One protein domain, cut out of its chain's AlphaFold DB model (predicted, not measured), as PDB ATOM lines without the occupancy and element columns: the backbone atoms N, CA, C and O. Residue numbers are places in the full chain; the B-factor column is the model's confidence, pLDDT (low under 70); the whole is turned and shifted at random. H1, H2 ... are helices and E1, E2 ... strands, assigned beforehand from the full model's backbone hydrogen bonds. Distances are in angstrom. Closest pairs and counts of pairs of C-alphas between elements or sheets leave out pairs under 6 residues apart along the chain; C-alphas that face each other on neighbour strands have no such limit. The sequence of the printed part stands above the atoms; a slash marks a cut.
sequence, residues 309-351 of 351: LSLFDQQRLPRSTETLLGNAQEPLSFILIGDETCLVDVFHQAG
ATOM      1  N   LEU A 309     -27.910 -42.020  27.225       70.56
ATOM      2  CA  LEU A 309     -26.464 -41.841  27.377       70.56
ATOM      3  C   LEU A 309     -25.885 -42.662  28.539       70.56
ATOM      4  O   LEU A 309     -24.771 -43.169  28.419       70.56
ATOM      5  N   SER A 310     -26.666 -42.901  29.599       68.00
ATOM      6  CA  SER A 310     -26.252 -43.751  30.725       68.00
ATOM      7  C   SER A 310     -26.052 -45.224  30.329       68.00
ATOM      8  O   SER A 310     -25.359 -45.962  31.025       68.00
ATOM      9  N   LEU A 311     -26.606 -45.669  29.189       66.56
ATOM     10  CA  LEU A 311     -26.361 -47.012  28.644       66.56
ATOM     11  C   LEU A 311     -24.925 -47.181  28.128       66.56
ATOM     12  O   LEU A 311     -24.440 -48.309  28.042       66.56
ATOM     13  N   PHE A 312     -24.252 -46.075  27.802       70.44
ATOM     14  CA  PHE A 312     -22.861 -46.043  27.346       70.44
ATOM     15  C   PHE A 312     -21.877 -45.651  28.453       70.44
ATOM     16  O   PHE A 312     -20.670 -45.565  28.207       70.44
ATOM     17  N   ASP A 313     -22.388 -45.409  29.659       65.31
ATOM     18  CA  ASP A 313     -21.593 -45.230  30.862       65.31
ATOM     19  C   ASP A 313     -21.487 -46.546  31.630       65.31
ATOM     20  O   ASP A 313     -22.415 -47.349  31.677       65.31
ATOM     21  N   GLN A 314     -20.304 -46.778  32.201       53.62
ATOM     22  CA  GLN A 314     -19.971 -47.925  33.051       53.62
ATOM     23  C   GLN A 314     -20.465 -49.295  32.536       53.62
ATOM     24  O   GLN A 314     -21.468 -49.847  32.984       53.62
ATOM     25  N   GLN A 315     -19.657 -49.906  31.660       53.38
ATOM     26  CA  GLN A 315     -19.645 -51.357  31.388       53.38
ATOM     27  C   GLN A 315     -20.894 -51.966  30.719       53.38
ATOM     28  O   GLN A 315     -20.972 -53.189  30.613       53.38
ATOM     29  N   ARG A 316     -21.850 -51.166  30.230       60.28
ATOM     30  CA  ARG A 316     -23.046 -51.695  29.544       60.28
ATOM     31  C   ARG A 316     -22.899 -51.779  28.024       60.28
ATOM     32  O   ARG A 316     -23.085 -52.863  27.477       60.28
ATOM     33  N   LEU A 317     -22.538 -50.688  27.346       66.69
ATOM     34  CA  LEU A 317     -22.277 -50.674  25.899       66.69
ATOM     35  C   LEU A 317     -21.060 -49.798  25.561       66.69
ATOM     36  O   LEU A 317     -20.928 -48.702  26.110       66.69
ATOM     37  N   PRO A 318     -20.163 -50.241  24.662       71.06
ATOM     38  CA  PRO A 318     -19.023 -49.433  24.247       71.06
ATOM     39  C   PRO A 318     -19.493 -48.236  23.409       71.06
ATOM     40  O   PRO A 318     -20.424 -48.352  22.623       71.06
ATOM     41  N   ARG A 319     -18.843 -47.075  23.550       75.00
ATOM     42  CA  ARG A 319     -19.175 -45.850  22.782       75.00
ATOM     43  C   ARG A 319     -18.720 -45.900  21.319       75.00
ATOM     44  O   ARG A 319     -19.166 -45.111  20.490       75.00
ATOM     45  N   SER A 320     -17.813 -46.816  21.008       80.50
ATOM     46  CA  SER A 320     -17.264 -47.026  19.673       80.50
ATOM     47  C   SER A 320     -17.192 -48.515  19.375       80.50
ATOM     48  O   SER A 320     -17.148 -49.344  20.282       80.50
ATOM     49  N   THR A 321     -17.196 -48.847  18.094       82.00
ATOM     50  CA  THR A 321     -16.792 -50.166  17.618       82.00
ATOM     51  C   THR A 321     -15.325 -50.405  17.962       82.00
ATOM     52  O   THR A 321     -14.521 -49.474  18.009       82.00
ATOM     53  N   GLU A 322     -14.966 -51.658  18.216       82.12
ATOM     54  CA  GLU A 322     -13.603 -52.044  18.572       82.12
ATOM     55  C   GLU A 322     -13.072 -53.086  17.587       82.12
ATOM     56  O   GLU A 322     -13.792 -53.982  17.144       82.12
ATOM     57  N   THR A 323     -11.777 -53.009  17.291       84.00
ATOM     58  CA  THR A 323     -11.043 -54.105  16.646       84.00
ATOM     59  C   THR A 323     -11.015 -55.349  17.540       84.00
ATOM     60  O   THR A 323     -11.238 -55.274  18.748       84.00
ATOM     61  N   LEU A 324     -10.623 -56.500  16.983       81.81
ATOM     62  CA  LEU A 324     -10.453 -57.743  17.751       81.81
ATOM     63  C   LEU A 324      -9.499 -57.579  18.957       81.81
ATOM     64  O   LEU A 324      -9.692 -58.206  19.996       81.81
ATOM     65  N   LEU A 325      -8.501 -56.698  18.834       84.81
ATOM     66  CA  LEU A 325      -7.529 -56.395  19.890       84.81
ATOM     67  C   LEU A 325      -8.015 -55.326  20.885       84.81
ATOM     68  O   LEU A 325      -7.367 -55.117  21.903       84.81
ATOM     69  N   GLY A 326      -9.160 -54.685  20.633       80.44
ATOM     70  CA  GLY A 326      -9.755 -53.691  21.529       80.44
ATOM     71  C   GLY A 326      -9.413 -52.241  21.235       80.44
ATOM     72  O   GLY A 326      -9.760 -51.369  22.021       80.44
ATOM     73  N   ASN A 327      -8.752 -51.962  20.113       85.12
ATOM     74  CA  ASN A 327      -8.566 -50.585  19.667       85.12
ATOM     75  C   ASN A 327      -9.896 -50.040  19.141       85.12
ATOM     76  O   ASN A 327     -10.509 -50.695  18.292       85.12
ATOM     77  N   ALA A 328     -10.302 -48.862  19.610       84.56
ATOM     78  CA  ALA A 328     -11.473 -48.149  19.106       84.56
ATOM     79  C   ALA A 328     -11.340 -47.861  17.600       84.56
ATOM     80  O   ALA A 328     -10.252 -47.529  17.121       84.56
ATOM     81  N   GLN A 329     -12.439 -48.003  16.861       85.69
ATOM     82  CA  GLN A 329     -12.544 -47.654  15.445       85.69
ATOM     83  C   GLN A 329     -13.555 -46.523  15.256       85.69
ATOM     84  O   GLN A 329     -13.230 -45.365  15.493       85.69
ATOM     85  N   GLU A 330     -14.780 -46.854  14.856       83.75
ATOM     86  CA  GLU A 330     -15.820 -45.882  14.535       83.75
ATOM     87  C   GLU A 330     -16.774 -45.691  15.720       83.75
ATOM     88  O   GLU A 330     -17.124 -46.683  16.374       83.75
ATOM     89  N   PRO A 331     -17.234 -44.462  16.010       80.88
ATOM     90  CA  PRO A 331     -18.269 -44.229  17.011       80.88
ATOM     91  C   PRO A 331     -19.561 -44.963  16.632       80.88
ATOM     92  O   PRO A 331     -19.915 -45.068  15.455       80.88
ATOM     93  N   LEU A 332     -20.290 -45.470  17.630       73.12
ATOM     94  CA  LEU A 332     -21.595 -46.070  17.359       73.12
ATOM     95  C   LEU A 332     -22.564 -44.992  16.871       73.12
ATOM     96  O   LEU A 332     -22.816 -44.008  17.563       73.12
ATOM     97  N   SER A 333     -23.114 -45.202  15.679       67.25
ATOM     98  CA  SER A 333     -24.165 -44.365  15.105       67.25
ATOM     99  C   SER A 333     -25.486 -45.120  15.154       67.25
ATOM    100  O   SER A 333     -25.557 -46.281  14.749       67.25
ATOM    101  N   PHE A 334     -26.536 -44.460  15.634       71.25
ATOM    102  CA  PHE A 334     -27.887 -45.011  15.663       71.25
ATOM    103  C   PHE A 334     -28.714 -44.360  14.560       71.25
ATOM    104  O   PHE A 334     -28.743 -43.138  14.446       71.25
ATOM    105  N   ILE A 335     -29.391 -45.181  13.759       66.06
ATOM    106  CA  ILE A 335     -30.400 -44.711  12.811       66.06
ATOM    107  C   ILE A 335     -31.756 -45.071  13.405       66.06
ATOM    108  O   ILE A 335     -32.072 -46.249  13.577       66.06
ATOM    109  N   LEU A 336     -32.537 -44.052  13.749       72.50
ATOM    110  CA  LEU A 336     -33.912 -44.208  14.205       72.50
ATOM    111  C   LEU A 336     -34.823 -44.164  12.977       72.50
ATOM    112  O   LEU A 336     -34.804 -43.191  12.227       72.50
ATOM    113  N   ILE A 337     -35.585 -45.234  12.753       74.50
ATOM    114  CA  ILE A 337     -36.538 -45.344  11.644       74.50
ATOM    115  C   ILE A 337     -37.933 -45.453  12.251       74.50
ATOM    116  O   ILE A 337     -38.188 -46.347  13.056       74.50
ATOM    117  N   GLY A 338     -38.831 -44.556  11.858       79.31
ATOM    118  CA  GLY A 338     -40.204 -44.503  12.341       79.31
ATOM    119  C   GLY A 338     -41.038 -43.533  11.514       79.31
ATOM    120  O   GLY A 338     -40.498 -42.799  10.686       79.31
ATOM    121  N   ASP A 339     -42.352 -43.557  11.730       85.56
ATOM    122  CA  ASP A 339     -43.247 -42.534  11.191       85.56
ATOM    123  C   ASP A 339     -42.876 -41.160  11.767       85.56
ATOM    124  O   ASP A 339     -42.516 -41.063  12.944       85.56
ATOM    125  N   GLU A 340     -42.949 -40.111  10.945       87.12
ATOM    126  CA  GLU A 340     -42.523 -38.760  11.322       87.12
ATOM    127  C   GLU A 340     -43.236 -38.276  12.587       87.12
ATOM    128  O   GLU A 340     -42.578 -37.796  13.507       87.12
ATOM    129  N   THR A 341     -44.554 -38.487  12.689       89.19
ATOM    130  CA  THR A 341     -45.320 -38.063  13.870       89.19
ATOM    131  C   THR A 341     -44.896 -38.819  15.123       89.19
ATOM    132  O   THR A 341     -44.701 -38.217  16.175       89.19
ATOM    133  N   CYS A 342     -44.642 -40.122  14.998       84.25
ATOM    134  CA  CYS A 342     -44.185 -40.952  16.107       84.25
ATOM    135  C   CYS A 342     -42.787 -40.546  16.596       84.25
ATOM    136  O   CYS A 342     -42.563 -40.455  17.802       84.25
ATOM    137  N   LEU A 343     -41.849 -40.280  15.681       82.62
ATOM    138  CA  LEU A 343     -40.506 -39.835  16.052       82.62
ATOM    139  C   LEU A 343     -40.548 -38.460  16.720       82.62
ATOM    140  O   LEU A 343     -39.927 -38.282  17.765       82.62
ATOM    141  N   VAL A 344     -41.300 -37.514  16.152       85.31
ATOM    142  CA  VAL A 344     -41.462 -36.162  16.705       85.31
ATOM    143  C   VAL A 344     -42.068 -36.209  18.110       85.31
ATOM    144  O   VAL A 344     -41.530 -35.572  19.013       85.31
ATOM    145  N   ASP A 345     -43.110 -37.014  18.328       82.88
ATOM    146  CA  ASP A 345     -43.726 -37.184  19.648       82.88
ATOM    147  C   ASP A 345     -42.751 -37.789  20.668       82.88
ATOM    148  O   ASP A 345     -42.677 -37.328  21.809       82.88
ATOM    149  N   VAL A 346     -41.967 -38.794  20.265       80.06
ATOM    150  CA  VAL A 346     -40.950 -39.417  21.127       80.06
ATOM    151  C   VAL A 346     -39.856 -38.417  21.502       80.06
ATOM    152  O   VAL A 346     -39.471 -38.358  22.670       80.06
ATOM    153  N   PHE A 347     -39.372 -37.608  20.556       80.00
ATOM    154  CA  PHE A 347     -38.372 -36.578  20.847       80.00
ATOM    155  C   PHE A 347     -38.935 -35.463  21.735       80.00
ATOM    156  O   PHE A 347     -38.263 -35.060  22.679       80.00
ATOM    157  N   HIS A 348     -40.179 -35.028  21.512       79.44
ATOM    158  CA  HIS A 348     -40.839 -34.057  22.388       79.44
ATOM    159  C   HIS A 348     -41.036 -34.572  23.819       79.44
ATOM    160  O   HIS A 348     -40.926 -33.797  24.765       79.44
ATOM    161  N   GLN A 349     -41.325 -35.864  23.996       72.00
ATOM    162  CA  GLN A 349     -41.426 -36.474  25.326       72.00
ATOM    163  C   GLN A 349     -40.065 -36.654  26.006       72.00
ATOM    164  O   GLN A 349     -39.997 -36.649  27.234       72.00
ATOM    165  N   ALA A 350     -38.997 -36.828  25.225       68.69
ATOM    166  CA  ALA A 350     -37.642 -37.008  25.738       68.69
ATOM    167  C   ALA A 350     -36.991 -35.705  26.243       68.69
ATOM    168  O   ALA A 350     -36.040 -35.793  27.022       68.69
ATOM    169  N   GLY A 351     -37.530 -34.536  25.866       54.84
ATOM    170  CA  GLY A 351     -37.060 -33.213  26.296       54.84
ATOM    171  C   GLY A 351     -36.281 -32.479  25.220       54.84
ATOM    172  O   GLY A 351     -35.107 -32.851  24.995       54.84
TER     173      GLY A 351
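AT A GLANCE: This is residues 309 to 351 of the 351 residues of the protein "acidPPc domain-containing protein" of Candidatus Uhrbacteria bacterium CG10_big_fil_rev_8_21_14_0_10_50_16 (UniProt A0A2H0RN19). The model is an open, U-shaped frame with little in its middle: a small two-strand hairpin, E1 and E2, lies toward one end of the base, a drawn-out stretch, residues 332 to 339, makes the rest of the base, and the helix H2 rises at the far end as one arm. The other arm is the stretch before E1, which begins with the one-turn helix H1; residues 334 to 351, with H2 among them, stand free and stick out from the rest. The printed part has 43 residues, with two named helices and two named strands in the order H1, E1, E2, H2, and the class is mixed, helices and strands. The sheet has the order E1 - E2 and is antiparallel. The whole is extended, with a radius of gyration of the C-alphas of 14.5 A and spans of 42 by 20 by 11 A.

HOW THE PARTS SIT: H1, residues 309 to 312, is joined to E1, residues 320 to 322, by a short link of 7 residues. A tight link of 5 residues leads from E1 to E2, residues 328 to 331, and the two strands form a hairpin. They are antiparallel neighbours, with 146 degrees between their directions. C-alphas 320 and 331 face each other at 4.0 A, and C-alphas 321 and 330 at 5.4 A. N 321 and O 330 are within hydrogen-bond range at 2.8 A, and so are N 329 and O 321 at 2.8 A. H1 and E2 are apart. A short link of 8 residues joins E2 to H2, residues 340 to 350. H2 is apart from H1 and from E1. In H2 every O i to N i+4 pair is within hydrogen-bond range; H1 is too short for such a pair, and its one O i to N i+3 pair is within range.

IN THESE COORDINATES: H1 runs from Leu 309, whose C-alpha is at (-26.464, -41.841, 27.377), to Phe 312. E1 runs from Ser 320 to Glu 322. E2 runs from Ala 328, with its C-alpha at (-11.473, -48.149, 19.106), to Pro 331 and measures 8.1 A from first to last C-alpha. H2 runs 15.3 A from Glu 340 to Ala 350, whose C-alpha is at (-37.642, -37.008, 25.738).

THE WHOLE: The two C-alphas farthest apart are those of Leu 325 and Thr 341, at 42.4 A. The C-alphas of the first and last printed residues, Leu 309 and Gly 351, are 13.7 A apart. The outline is only just a rod. The printed part has no cut, and it ends at residue 351, the chain's last residue. No link is long. The mean pLDDT of the printed part is 75.6; under 70 are residues 310 to 311, 313 to 317, 333, 335 and 350 to 351.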